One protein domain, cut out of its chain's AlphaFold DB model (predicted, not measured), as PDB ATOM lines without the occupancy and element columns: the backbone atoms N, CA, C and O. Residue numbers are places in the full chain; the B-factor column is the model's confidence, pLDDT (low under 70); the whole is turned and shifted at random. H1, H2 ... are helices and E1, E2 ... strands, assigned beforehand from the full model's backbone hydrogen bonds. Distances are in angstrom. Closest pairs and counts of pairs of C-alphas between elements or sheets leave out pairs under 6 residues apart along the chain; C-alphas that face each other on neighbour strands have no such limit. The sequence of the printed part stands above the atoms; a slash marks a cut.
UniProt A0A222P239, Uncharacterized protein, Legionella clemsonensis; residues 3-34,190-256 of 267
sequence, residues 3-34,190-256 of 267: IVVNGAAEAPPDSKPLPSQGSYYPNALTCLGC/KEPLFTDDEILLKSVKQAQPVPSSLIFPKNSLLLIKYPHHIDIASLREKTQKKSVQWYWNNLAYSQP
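What this domain is: This is residues 3 to 34 and 190 to 256 of the 267 residues of an uncharacterized protein of Legionella clemsonensis (UniProt A0A222P239). A strongly twisted sheet of seven short strands makes the core, with H1 and H2 over one face and H3 alone over the other. E1 and E5 lie near the middle of the whole, while H2 at one end and E2 at the other lie farthest out. The printed part has 99 residues with three named helices and seven named strands, in the order E1 E2 H1 E3 H2 E4 E5 H3 E6 E7; under half of its residues, 46, are in named elements, and the class is mixed, helices and strands. The sheet is mixed and runs E2 E7 E6 E1 E5 E3 E4. The whole is compact, with a radius of gyration of the C-alphas of 12.5 A and spans of 36 by 28 by 26 A.

How they stand to each other: E1, residues 3 to 5, is parallel to E5, residues 221 to 224, at 13 degrees, with N 4 and O 222 2.8 A apart. E6, residues 244 to 247, is parallel to E1, with N 5 and O 247 2.8 A apart. E7, residues 252 to 255, forms a hairpin with E6, with N 246 and O 253 2.8 A apart. Edge strand E2, residues 16 to 18, is antiparallel to E7, with N 254 and O 16 2.8 A apart. E3, residues 193 to 195, is parallel to E5, with N 194 and O 221 2.9 A apart. Edge strand E4, residues 207 to 209, is parallel to E3, with N 195 and O 208 2.8 A apart. The sheet is only just strongly twisted, its C-alphas lying up to 4.4 A off the best plane. H1, residues 24 to 31, is on the sheet at a height of 8.5 A, over E1 and along the strands; their closest C-alphas are those of Val 4 and Ala 28, 6.2 A apart. H2, residues 198 to 203, is on the same face, over E4; the C-alphas of Leu 201 and Ala 207, their closest, are 5.2 A apart. H3, residues 232 to 239, is on the opposite face at a height of 9.9 A, over E6 and only just over E1, on which 3 of its C-alphas fall. E3, H2, E4 form a strand-helix-strand unit, two parallel neighbours with a helix between, and E5, H3, E6 a split one, with E1 between its strands; both crossovers are right-handed. In H1, H2 and H3 every O i to N i+4 pair is within hydrogen-bond range.

Where its parts are: E1 begins at C-alpha 3, (190.478, 192.361, 156.394), and E7 ends at C-alpha 255, (187.423, 192.745, 167.154). H1 is 10.5 A long, H3 10.4 A, E7 10.1 A, and E5 and E6 9.9 A each.

The domain as a whole: The C-alphas farthest apart, of Asp 14 and Lys 202, are 37.1 A apart. Residues 35 to 189 are not printed; C-alphas 34 and 190 are 12.7 A apart across the cut. The link E4 to E5, 11 residues, is long. The mean pLDDT of the printed part is 94.6, and no printed residue is under 70.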
ATOM      1  N   ILE A   3     191.448 192.190 157.471       97.81
ATOM      2  CA  ILE A   3     190.478 192.361 156.394       97.81
ATOM      3  C   ILE A   3     190.439 193.845 156.048       97.81
ATOM      4  O   ILE A   3     190.133 194.662 156.913       97.81
ATOM      5  N   VAL A   4     190.755 194.178 154.805       98.50
ATOM      6  CA  VAL A   4     190.634 195.528 154.252       98.50
ATOM      7  C   VAL A   4     189.464 195.526 153.283       98.50
ATOM      8  O   VAL A   4     189.386 194.651 152.424       98.50
ATOM      9  N   VAL A   5     188.552 196.480 153.428       98.25
ATOM     10  CA  VAL A   5     187.357 196.606 152.596       98.25
ATOM     11  C   VAL A   5     187.308 198.007 152.005       98.25
ATOM     12  O   VAL A   5     187.372 198.991 152.739       98.25
ATOM     13  N   ASN A   6     187.175 198.090 150.684       97.56
ATOM     14  CA  ASN A   6     186.964 199.337 149.961       97.56
ATOM     15  C   ASN A   6     185.520 199.819 150.136       97.56
ATOM     16  O   ASN A   6     184.667 199.612 149.275       97.56
ATOM     17  N   GLY A   7     185.237 200.404 151.290       95.44
ATOM     18  CA  GLY A   7     183.938 200.969 151.617       95.44
ATOM     19  C   GLY A   7     183.953 201.620 152.990       95.44
ATOM     20  O   GLY A   7     184.974 201.617 153.683       95.44
ATOM     21  N   ALA A   8     182.806 202.153 153.391       94.44
ATOM     22  CA  ALA A   8     182.605 202.725 154.713       94.44
ATOM     23  C   ALA A   8     181.828 201.766 155.624       94.44
ATOM     24  O   ALA A   8     181.000 200.973 155.169       94.44
ATOM     25  N   ALA A   9     182.088 201.849 156.924       94.62
ATOM     26  CA  ALA A   9     181.310 201.149 157.937       94.62
ATOM     27  C   ALA A   9     181.250 201.955 159.233       94.62
ATOM     28  O   ALA A   9     181.976 202.932 159.412       94.62
ATOM     29  N   GLU A  10     180.427 201.484 160.162       94.69
ATOM     30  CA  GLU A  10     180.455 201.895 161.560       94.69
ATOM     31  C   GLU A  10     181.183 200.842 162.402       94.69
ATOM     32  O   GLU A  10     181.143 199.634 162.117       94.69
ATOM     33  N   ALA A  11     181.882 201.307 163.437       91.25
ATOM     34  CA  ALA A  11     182.593 200.433 164.355       91.25
ATOM     35  C   ALA A  11     181.583 199.649 165.221       91.25
ATOM     36  O   ALA A  11     180.709 200.260 165.837       91.25
ATOM     37  N   PRO A  12     181.689 198.308 165.313       90.75
ATOM     38  CA  PRO A  12     180.859 197.532 166.221       90.75
ATOM     39  C   PRO A  12     181.072 197.946 167.687       90.75
ATOM     40  O   PRO A  12     182.190 198.343 168.048       90.75
ATOM     41  N   PRO A  13     180.057 197.766 168.553       85.69
ATOM     42  CA  PRO A  13     180.234 197.876 169.998       85.69
ATOM     43  C   PRO A  13     181.381 196.978 170.487       85.69
ATOM     44  O   PRO A  13     181.616 195.906 169.928       85.69
ATOM     45  N   ASP A  14     182.104 197.422 171.517       85.38
ATOM     46  CA  ASP A  14     183.238 196.711 172.138       85.38
ATOM     47  C   ASP A  14     184.461 196.462 171.229       85.38
ATOM     48  O   ASP A  14     185.395 195.738 171.599       85.38
ATOM     49  N   SER A  15     184.496 197.067 170.039       92.19
ATOM     50  CA  SER A  15     185.687 197.063 169.192       92.19
ATOM     51  C   SER A  15     186.742 198.044 169.714       92.19
ATOM     52  O   SER A  15     186.430 199.058 170.337       92.19
ATOM     53  N   LYS A  16     188.022 197.740 169.476       94.56
ATOM     54  CA  LYS A  16     189.117 198.668 169.803       94.56
ATOM     55  C   LYS A  16     189.554 199.398 168.536       94.56
ATOM     56  O   LYS A  16     189.905 198.699 167.581       94.56
ATOM     57  N   PRO A  17     189.583 200.741 168.513       96.56
ATOM     58  CA  PRO A  17     189.986 201.490 167.330       96.56
ATOM     59  C   PRO A  17     191.435 201.182 166.940       96.56
ATOM     60  O   PRO A  17     192.286 200.907 167.788       96.56
ATOM     61  N   LEU A  18     191.701 201.223 165.639       96.38
ATOM     62  CA  LEU A  18     193.021 201.098 165.030       96.38
ATOM     63  C   LEU A  18     193.267 202.295 164.102       96.38
ATOM     64  O   LEU A  18     192.309 202.897 163.615       96.38
ATOM     65  N   PRO A  19     194.532 202.635 163.810       93.25
ATOM     66  CA  PRO A  19     194.831 203.660 162.819       93.25
ATOM     67  C   PRO A  19     194.432 203.186 161.412       93.25
ATOM     68  O   PRO A  19     194.995 202.217 160.895       93.25
ATOM     69  N   SER A  20     193.483 203.891 160.789       92.88
ATOM     70  CA  SER A  20     193.212 203.783 159.349       92.88
ATOM     71  C   SER A  20     194.250 204.576 158.548       92.88
ATOM     72  O   SER A  20     194.866 205.525 159.045       92.88
ATOM     73  N   GLN A  21     194.440 204.180 157.294       95.25
ATOM     74  CA  GLN A  21     195.234 204.898 156.298       95.25
ATOM     75  C   GLN A  21     194.357 205.709 155.321       95.25
ATOM     76  O   GLN A  21     194.861 206.205 154.324       95.25
ATOM     77  N   GLY A  22     193.055 205.837 155.605       93.25
ATOM     78  CA  GLY A  22     192.122 206.760 154.939       93.25
ATOM     79  C   GLY A  22     191.460 206.252 153.656       93.25
ATOM     80  O   GLY A  22     190.402 206.745 153.289       93.25
ATOM     81  N   SER A  23     192.027 205.243 152.994       96.12
ATOM     82  CA  SER A  23     191.435 204.630 151.797       96.12
ATOM     83  C   SER A  23     191.910 203.189 151.609       96.12
ATOM     84  O   SER A  23     192.800 202.705 152.322       96.12
ATOM     85  N   TYR A  24     191.309 202.478 150.657       98.00
ATOM     86  CA  TYR A  24     191.540 201.061 150.404       98.00
ATOM     87  C   TYR A  24     193.010 200.739 150.113       98.00
ATOM     88  O   TYR A  24     193.598 199.921 150.821       98.00
ATOM     89  N   TYR A  25     193.627 201.379 149.112       98.06
ATOM     90  CA  TYR A  25     195.004 201.057 148.719       98.06
ATOM     91  C   TYR A  25     196.032 201.384 149.814       98.06
ATOM     92  O   TYR A  25     196.835 200.504 150.125       98.06
ATOM     93  N   PRO A  26     196.000 202.561 150.472       97.50
ATOM     94  CA  PRO A  26     196.858 202.828 151.625       97.50
ATOM     95  C   PRO A  26     196.736 201.783 152.742       97.50
ATOM     96  O   PRO A  26     197.751 201.322 153.276       97.50
ATOM     97  N   ASN A  27     195.509 201.357 153.072       98.12
ATOM     98  CA  ASN A  27     195.273 200.314 154.073       98.12
ATOM     99  C   ASN A  27     195.829 198.958 153.608       98.12
ATOM    100  O   ASN A  27     196.494 198.264 154.379       98.12
ATOM    101  N   ALA A  28     195.582 198.592 152.348       98.19
ATOM    102  CA  ALA A  28     196.036 197.348 151.740       98.19
ATOM    103  C   ALA A  28     197.567 197.249 151.711       98.19
ATOM    104  O   ALA A  28     198.128 196.273 152.209       98.19
ATOM    105  N   LEU A  29     198.245 198.279 151.200       97.88
ATOM    106  CA  LEU A  29     199.704 198.358 151.122       97.88
ATOM    107  C   LEU A  29     200.351 198.336 152.513       97.88
ATOM    108  O   LEU A  29     201.301 197.587 152.741       97.88
ATOM    109  N   THR A  30     199.782 199.055 153.483       96.94
ATOM    110  CA  THR A  30     200.243 198.991 154.880       96.94
ATOM    111  C   THR A  30     200.073 197.582 155.464       96.94
ATOM    112  O   THR A  30     200.981 197.056 156.104       96.94
ATOM    113  N   CYS A  31     198.947 196.907 155.200       97.12
ATOM    114  CA  CYS A  31     198.727 195.519 155.629       97.12
ATOM    115  C   CYS A  31     199.623 194.498 154.905       97.12
ATOM    116  O   CYS A  31     199.768 193.370 155.387       97.12
ATOM    117  N   LEU A  32     200.213 194.867 153.765       97.06
ATOM    118  CA  LEU A  32     201.246 194.104 153.057       97.06
ATOM    119  C   LEU A  32     202.664 194.385 153.587       97.06
ATOM    120  O   LEU A  32     203.619 193.730 153.160       97.06
ATOM    121  N   GLY A  33     202.788 195.305 154.548       95.75
ATOM    122  CA  GLY A  33     204.036 195.672 155.208       95.75
ATOM    123  C   GLY A  33     204.840 196.748 154.480       95.75
ATOM    124  O   GLY A  33     206.052 196.808 154.671       95.75
ATOM    125  N   CYS A  34     204.193 197.557 153.635       96.12
ATOM    126  CA  CYS A  34     204.776 198.778 153.077       96.12
ATOM    127  C   CYS A  34     204.707 199.944 154.082       96.12
ATOM    128  O   CYS A  34     204.046 199.837 155.118       96.12
ATOM    129  N   LYS A 190     204.210 187.467 154.425       91.06
ATOM    130  CA  LYS A 190     204.341 186.081 153.926       91.06
ATOM    131  C   LYS A 190     203.075 185.231 154.061       91.06
ATOM    132  O   LYS A 190     203.009 184.157 153.469       91.06
ATOM    133  N   GLU A 191     202.096 185.654 154.857       92.44
ATOM    134  CA  GLU A 191     200.863 184.891 155.057       92.44
ATOM    135  C   GLU A 191     199.987 184.854 153.792       92.44
ATOM    136  O   GLU A 191     200.120 185.724 152.927       92.44
ATOM    137  N   PRO A 192     199.054 183.885 153.688       96.00
ATOM    138  CA  PRO A 192     198.118 183.813 152.572       96.00
ATOM    139  C   PRO A 192     197.330 185.113 152.381       96.00
ATOM    140  O   PRO A 192     196.723 185.624 153.332       96.00
ATOM    141  N   LEU A 193     197.317 185.602 151.142       97.75
ATOM    142  CA  LEU A 193     196.580 186.781 150.705       97.75
ATOM    143  C   LEU A 193     195.430 186.352 149.796       97.75
ATOM    144  O   LEU A 193     195.648 185.678 148.794       97.75
ATOM    145  N   PHE A 194     194.225 186.796 150.131       98.25
ATOM    146  CA  PHE A 194     193.036 186.621 149.313       98.25
ATOM    147  C   PHE A 194     192.514 187.986 148.876       98.25
ATOM    148  O   PHE A 194     192.408 188.890 149.705       98.25
ATOM    149  N   THR A 195     192.198 188.155 147.597       98.44
ATOM    150  CA  THR A 195     191.693 189.426 147.079       98.44
ATOM    151  C   THR A 195     190.876 189.258 145.804       98.44
ATOM    152  O   THR A 195     191.077 188.312 145.049       98.44
ATOM    153  N   ASP A 196     189.905 190.141 145.609       98.06
ATOM    154  CA  ASP A 196     189.116 190.317 144.382       98.06
ATOM    155  C   ASP A 196     189.669 191.466 143.512       98.06
ATOM    156  O   ASP A 196     189.058 191.849 142.518       98.06
ATOM    157  N   ASP A 197     190.826 192.013 143.887       98.12
ATOM    158  CA  ASP A 197     191.515 193.092 143.196       98.12
ATOM    159  C   ASP A 197     192.491 192.538 142.151       98.12
ATOM    160  O   ASP A 197     193.517 191.933 142.479       98.12
ATOM    161  N   GLU A 198     192.183 192.762 140.875       97.50
ATOM    162  CA  GLU A 198     192.995 192.287 139.756       97.50
ATOM    163  C   GLU A 198     194.431 192.839 139.780       97.50
ATOM    164  O   GLU A 198     195.369 192.126 139.410       97.50
ATOM    165  N   ILE A 199     194.628 194.071 140.263       98.00
ATOM    166  CA  ILE A 199     195.950 194.700 140.334       98.00
ATOM    167  C   ILE A 199     196.834 193.926 141.304       98.00
ATOM    168  O   ILE A 199     197.973 193.574 140.982       98.00
ATOM    169  N   LEU A 200     196.295 193.595 142.473       97.75
ATOM    170  CA  LEU A 200     197.019 192.845 143.493       97.75
ATOM    171  C   LEU A 200     197.181 191.368 143.122       97.75
ATOM    172  O   LEU A 200     198.247 190.811 143.379       97.75
ATOM    173  N   LEU A 201     196.191 190.755 142.461       97.38
ATOM    174  CA  LEU A 201     196.301 189.388 141.935       97.38
ATOM    175  C   LEU A 201     197.462 189.240 140.943       97.38
ATOM    176  O   LEU A 201     198.158 188.228 140.972       97.38
ATOM    177  N   LYS A 202     197.696 190.242 140.086       96.38
ATOM    178  CA  LYS A 202     198.806 190.220 139.118       96.38
ATOM    179  C   LYS A 202     200.144 190.666 139.710       96.38
ATOM    180  O   LYS A 202     201.188 190.229 139.233       96.38
ATOM    181  N   SER A 203     200.131 191.514 140.738       94.88
ATOM    182  CA  SER A 203     201.349 192.158 141.258       94.88
ATOM    183  C   SER A 203     201.945 191.480 142.494       94.88
ATOM    184  O   SER A 203     203.105 191.722 142.830       94.88
ATOM    185  N   VAL A 204     201.181 190.630 143.190       94.69
ATOM    186  CA  VAL A 204     201.613 189.971 144.431       94.69
ATOM    187  C   VAL A 204     201.575 188.456 144.263       94.69
ATOM    188  O   VAL A 204     200.517 187.846 144.176       94.69
ATOM    189  N   LYS A 205     202.752 187.822 144.283       91.88
ATOM    190  CA  LYS A 205     202.934 186.394 143.959       91.88
ATOM    191  C   LYS A 205     202.055 185.432 144.775       91.88
ATOM    192  O   LYS A 205     201.659 184.391 144.263       91.88
ATOM    193  N   GLN A 206     201.796 185.737 146.045       93.19
ATOM    194  CA  GLN A 206     200.998 184.900 146.948       93.19
ATOM    195  C   GLN A 206     199.496 185.231 146.955       93.19
ATOM    196  O   GLN A 206     198.757 184.604 147.719       93.19
ATOM    197  N   ALA A 207     199.055 186.222 146.172       96.88
ATOM    198  CA  ALA A 207     197.653 186.605 146.080       96.88
ATOM    199  C   ALA A 207     196.824 185.507 145.409       96.88
ATOM    200  O   ALA A 207     197.233 184.907 144.417       96.88
ATOM    201  N   GLN A 208     195.641 185.254 145.956       97.56
ATOM    202  CA  GLN A 208     194.672 184.299 145.430       97.56
ATOM    203  C   GLN A 208     193.288 184.951 145.374       97.56
ATOM    204  O   GLN A 208     192.996 185.807 146.212       97.56
ATOM    205  N   PRO A 209     192.410 184.553 144.440       98.00
ATOM    206  CA  PRO A 209     191.031 185.027 144.426       98.00
ATOM    207  C   PRO A 209     190.307 184.731 145.744       98.00
ATOM    208  O   PRO A 209     190.571 183.713 146.394       98.00
ATOM    209  N   VAL A 210     189.361 185.587 146.135       97.25
ATOM    210  CA  VAL A 210     188.506 185.309 147.298       97.25
ATOM    211  C   VAL A 210     187.642 184.066 147.020       97.25
ATOM    212  O   VAL A 210     186.883 184.059 146.051       97.25
ATOM    213  N   PRO A 211     187.708 183.004 147.848       95.75
ATOM    214  CA  PRO A 211     186.907 181.809 147.647       95.75
ATOM    215  C   PRO A 211     185.441 182.067 148.012       95.75
ATOM    216  O   PRO A 211     185.143 182.663 149.048       95.75
ATOM    217  N   SER A 212     184.517 181.502 147.232       92.12
ATOM    218  CA  SER A 212     183.066 181.582 147.482       92.12
ATOM    219  C   SER A 212     182.646 181.006 148.842       92.12
ATOM    220  O   SER A 212     181.651 181.426 149.428       92.12
ATOM    221  N   SER A 213     183.427 180.071 149.394       92.50
ATOM    222  CA  SER A 213     183.186 179.509 150.726       92.50
ATOM    223  C   SER A 213     183.393 180.527 151.855       92.50
ATOM    224  O   SER A 213     182.834 180.339 152.939       92.50
ATOM    225  N   LEU A 214     184.160 181.602 151.626       93.25
ATOM    226  CA  LEU A 214     184.595 182.576 152.637       93.25
ATOM    227  C   LEU A 214     185.279 181.919 153.852       93.25
ATOM    228  O   LEU A 214     185.163 182.380 154.991       93.25
ATOM    229  N   ILE A 215     185.982 180.810 153.615       91.44
ATOM    230  CA  ILE A 215     186.759 180.095 154.629       91.44
ATOM    231  C   ILE A 215     188.237 180.376 154.387       91.44
ATOM    232  O   ILE A 215     188.772 180.093 153.321       91.44
ATOM    233  N   PHE A 216     188.905 180.887 155.420       93.06
ATOM    234  CA  PHE A 216     190.300 181.310 155.333       93.06
ATOM    235  C   PHE A 216     191.164 180.671 156.425       93.06
ATOM    236  O   PHE A 216     190.686 180.512 157.562       93.06
ATOM    237  N   PRO A 217     192.452 180.394 156.149       92.06
ATOM    238  CA  PRO A 217     193.435 180.040 157.169       92.06
ATOM    239  C   PRO A 217     193.538 181.094 158.282       92.06
ATOM    240  O   PRO A 217     193.122 182.251 158.127       92.06
ATOM    241  N   LYS A 218     194.115 180.710 159.429       87.19
ATOM    242  CA  LYS A 218     194.511 181.682 160.462       87.19
ATOM    243  C   LYS A 218     195.567 182.638 159.885       87.19
ATOM    244  O   LYS A 218     196.340 182.254 159.019       87.19
ATOM    245  N   ASN A 219     195.583 183.879 160.374       90.56
ATOM    246  CA  ASN A 219     196.538 184.934 159.990       90.56
ATOM    247  C   ASN A 219     196.546 185.351 158.505       90.56
ATOM    248  O   ASN A 219     197.455 186.053 158.078       90.56
ATOM    249  N   SER A 220     195.502 185.019 157.747       95.50
ATOM    250  CA  SER A 220     195.303 185.507 156.376       95.50
ATOM    251  C   SER A 220     195.125 187.031 156.296       95.50
ATOM    252  O   SER A 220     194.711 187.686 157.269       95.50
ATOM    253  N   LEU A 221     195.472 187.580 155.129       97.56
ATOM    254  CA  LEU A 221     195.051 188.897 154.653       97.56
ATOM    255  C   LEU A 221     193.895 188.712 153.680       97.56
ATOM    256  O   LEU A 221     193.982 187.873 152.784       97.56
ATOM    257  N   LEU A 222     192.847 189.505 153.836       98.19
ATOM    258  CA  LEU A 222     191.761 189.597 152.875       98.19
ATOM    259  C   LEU A 222     191.643 191.055 152.424       98.19
ATOM    260  O   LEU A 222     191.488 191.930 153.270       98.19
ATOM    261  N   LEU A 223     191.750 191.313 151.123       98.50
ATOM    262  CA  LEU A 223     191.632 192.647 150.530       98.50
ATOM    263  C   LEU A 223     190.436 192.640 149.577       98.50
ATOM    264  O   LEU A 223     190.465 191.933 148.575       98.50
ATOM    265  N   ILE A 224     189.379 193.367 149.928       98.38
ATOM    266  CA  ILE A 224     188.101 193.389 149.213       98.38
ATOM    267  C   ILE A 224     187.942 194.752 148.540       98.38
ATOM    268  O   ILE A 224     187.580 195.727 149.201       98.38
ATOM    269  N   LYS A 225     188.208 194.828 147.238       98.00
ATOM    270  CA  LYS A 225     188.029 196.021 146.406       98.00
ATOM    271  C   LYS A 225     186.568 196.231 146.005       98.00
ATOM    272  O   LYS A 225     186.141 197.384 145.911       98.00
ATOM    273  N   TYR A 226     185.802 195.155 145.809       97.31
ATOM    274  CA  TYR A 226     184.413 195.203 145.344       97.31
ATOM    275  C   TYR A 226     183.460 194.606 146.395       97.31
ATOM    276  O   TYR A 226     182.962 193.489 146.238       97.31
ATOM    277  N   PRO A 227     183.147 195.339 147.483       95.75
ATOM    278  CA  PRO A 227     182.359 194.795 148.594       95.75
ATOM    279  C   PRO A 227     180.942 194.354 148.210       95.75
ATOM    280  O   PRO A 227     180.375 193.507 148.887       95.75
ATOM    281  N   HIS A 228     180.371 194.879 147.123       94.50
ATOM    282  CA  HIS A 228     179.054 194.479 146.617       94.50
ATOM    283  C   HIS A 228     179.039 193.065 146.006       94.50
ATOM    284  O   HIS A 228     177.970 192.480 145.859       94.50
ATOM    285  N   HIS A 229     180.204 192.496 145.681       93.31
ATOM    286  CA  HIS A 229     180.330 191.120 145.191       93.31
ATOM    287  C   HIS A 229     180.512 190.089 146.312       93.31
ATOM    288  O   HIS A 229     180.559 188.888 146.043       93.31
ATOM    289  N   ILE A 230     180.632 190.530 147.568       93.62
ATOM    290  CA  ILE A 230     180.949 189.668 148.705       93.62
ATOM    291  C   ILE A 230     179.905 189.861 149.799       93.62
ATOM    292  O   ILE A 230     179.629 190.976 150.231       93.62
ATOM    293  N   ASP A 231     179.369 188.760 150.323       94.56
ATOM    294  CA  ASP A 231     178.508 188.805 151.503       94.56
ATOM    295  C   ASP A 231     179.340 189.128 152.760       94.56
ATOM    296  O   ASP A 231     179.864 188.249 153.456       94.56
ATOM    297  N   ILE A 232     179.482 190.426 153.040       94.44
ATOM    298  CA  ILE A 232     180.202 190.951 154.204       94.44
ATOM    299  C   ILE A 232     179.567 190.477 155.520       94.44
ATOM    300  O   ILE A 232     180.289 190.260 156.498       94.44
ATOM    301  N   ALA A 233     178.245 190.285 155.571       92.50
ATOM    302  CA  ALA A 233     177.568 189.804 156.772       92.50
ATOM    303  C   ALA A 233     177.966 188.350 157.070       92.50
ATOM    304  O   ALA A 233     178.413 188.049 158.182       92.50
ATOM    305  N   SER A 234     177.930 187.478 156.057       93.00
ATOM    306  CA  SER A 234     178.424 186.099 156.168       93.00
ATOM    307  C   SER A 234     179.917 186.050 156.506       93.00
ATOM    308  O   SER A 234     180.346 185.255 157.347       93.00
ATOM    309  N   LEU A 235     180.730 186.931 155.912       94.00
ATOM    310  CA  LEU A 235     182.155 187.038 156.230       94.00
ATOM    311  C   LEU A 235     182.385 187.388 157.710       94.00
ATOM    312  O   LEU A 235     183.223 186.762 158.369       94.00
ATOM    313  N   ARG A 236     181.632 188.352 158.258       91.88
ATOM    314  CA  ARG A 236     181.682 188.707 159.688       91.88
ATOM    315  C   ARG A 236     181.299 187.514 160.564       91.88
ATOM    316  O   ARG A 236     182.035 187.185 161.495       91.88
ATOM    317  N   GLU A 237     180.219 186.806 160.236       90.75
ATOM    318  CA  GLU A 237     179.781 185.625 160.987       90.75
ATOM    319  C   GLU A 237     180.839 184.507 160.984       90.75
ATOM    320  O   GLU A 237     181.180 183.951 162.034       90.75
ATOM    321  N   LYS A 238     181.420 184.202 159.820       90.75
ATOM    322  CA  LYS A 238     182.444 183.153 159.663       90.75
ATOM    323  C   LYS A 238     183.763 183.495 160.352       90.75
ATOM    324  O   LYS A 238     184.534 182.599 160.711       90.75
ATOM    325  N   THR A 239     184.038 184.778 160.569       90.19
ATOM    326  CA  THR A 239     185.278 185.246 161.200       90.19
ATOM    327  C   THR A 239     185.125 185.617 162.678       90.19
ATOM    328  O   THR A 239     186.140 185.758 163.354       90.19
ATOM    329  N   GLN A 240     183.906 185.628 163.237       86.12
ATOM    330  CA  GLN A 240     183.614 186.030 164.629       86.12
ATOM    331  C   GLN A 240     184.365 185.236 165.720       86.12
ATOM    332  O   GLN A 240     184.575 185.718 166.834       86.12
ATOM    333  N   LYS A 241     184.771 183.992 165.420       85.31
ATOM    334  CA  LYS A 241     185.541 183.129 166.339       85.31
ATOM    335  C   LYS A 241     187.050 183.408 166.299       85.31
ATOM    336  O   LYS A 241     187.813 182.756 167.007       85.31
ATOM    337  N   LYS A 242     187.503 184.334 165.452       86.12
ATOM    338  CA  LYS A 242     188.907 184.722 165.283       86.12
ATOM    339  C   LYS A 242     189.104 186.145 165.803       86.12
ATOM    340  O   LYS A 242     188.168 186.931 165.832       86.12
ATOM    341  N   SER A 243     190.337 186.476 166.184       89.81
ATOM    342  CA  SER A 243     190.733 187.879 166.336       89.81
ATOM    343  C   SER A 243     190.961 188.475 164.944       89.81
ATOM    344  O   SER A 243     191.789 187.963 164.168       89.81
ATOM    345  N   VAL A 244     190.186 189.508 164.613       94.25
ATOM    346  CA  VAL A 244     190.166 190.132 163.286       94.25
ATOM    347  C   VAL A 244     190.393 191.628 163.421       94.25
ATOM    348  O   VAL A 244     189.777 192.285 164.255       94.25
ATOM    349  N   GLN A 245     191.279 192.156 162.588       96.69
ATOM    350  CA  GLN A 245     191.444 193.589 162.388       96.69
ATOM    351  C   GLN A 245     190.755 193.960 161.078       96.69
ATOM    352  O   GLN A 245     191.042 193.356 160.043       96.69
ATOM    353  N   TRP A 246     189.835 194.908 161.146       97.50
ATOM    354  CA  TRP A 246     189.070 195.420 160.022       97.50
ATOM    355  C   TRP A 246     189.559 196.816 159.674       97.50
ATOM    356  O   TRP A 246     189.684 197.664 160.556       97.50
ATOM    357  N   TYR A 247     189.787 197.047 158.390       98.31
ATOM    358  CA  TYR A 247     190.160 198.333 157.826       98.31
ATOM    359  C   TYR A 247     189.133 198.690 156.758       98.31
ATOM    360  O   TYR A 247     188.902 197.923 155.827       98.31
ATOM    361  N   TRP A 248     188.510 199.840 156.932       97.75
ATOM    362  CA  TRP A 248     187.559 200.471 156.026       97.75
ATOM    363  C   TRP A 248     188.173 201.792 155.559       97.75
ATOM    364  O   TRP A 248     189.146 202.273 156.153       97.75
ATOM    365  N   ASN A 249     187.610 202.406 154.522       96.12
ATOM    366  CA  ASN A 249     188.105 203.693 154.032       96.12
ATOM    367  C   ASN A 249     188.022 204.747 155.155       96.12
ATOM    368  O   ASN A 249     189.007 205.407 155.476       96.12
ATOM    369  N   ASN A 250     186.897 204.795 155.873       95.00
ATOM    370  CA  ASN A 250     186.650 205.787 156.921       95.00
ATOM    371  C   ASN A 250     187.198 205.429 158.319       95.00
ATOM    372  O   ASN A 250     187.373 206.325 159.141       95.00
ATOM    373  N   LEU A 251     187.440 204.149 158.638       96.31
ATOM    374  CA  LEU A 251     187.861 203.734 159.984       96.31
ATOM    375  C   LEU A 251     188.591 202.389 160.009       96.31
ATOM    376  O   LEU A 251     188.523 201.608 159.068       96.31
ATOM    377  N   ALA A 252     189.248 202.071 161.124       97.75
ATOM    378  CA  ALA A 252     189.792 200.740 161.372       97.75
ATOM    379  C   ALA A 252     189.581 200.320 162.832       97.75
ATOM    380  O   ALA A 252     189.567 201.156 163.738       97.75
ATOM    381  N   TYR A 253     189.413 199.021 163.078       97.12
ATOM    382  CA  TYR A 253     189.220 198.476 164.422       97.12
ATOM    383  C   TYR A 253     189.689 197.028 164.542       97.12
ATOM    384  O   TYR A 253     189.768 196.284 163.569       97.12
ATOM    385  N   SER A 254     189.962 196.598 165.770       95.44
ATOM    386  CA  SER A 254     190.143 195.193 166.117       95.44
ATOM    387  C   SER A 254     188.930 194.668 166.873       95.44
ATOM    388  O   SER A 254     188.405 195.322 167.776       95.44
ATOM    389  N   GLN A 255     188.504 193.465 166.506       89.44
ATOM    390  CA  GLN A 255     187.423 192.745 167.154       89.44
ATOM    391  C   GLN A 255     187.989 191.481 167.819       89.44
ATOM    392  O   GLN A 255     188.578 190.636 167.130       89.44
ATOM    393  N   PRO A 256     187.853 191.338 169.152       82.56
ATOM    394  CA  PRO A 256     188.299 190.138 169.841       82.56
ATOM    395  C   PRO A 256     187.435 188.936 169.442       82.56
ATOM    396  O   PRO A 256     186.267 189.075 169.079       82.56
TER     397      PRO A 256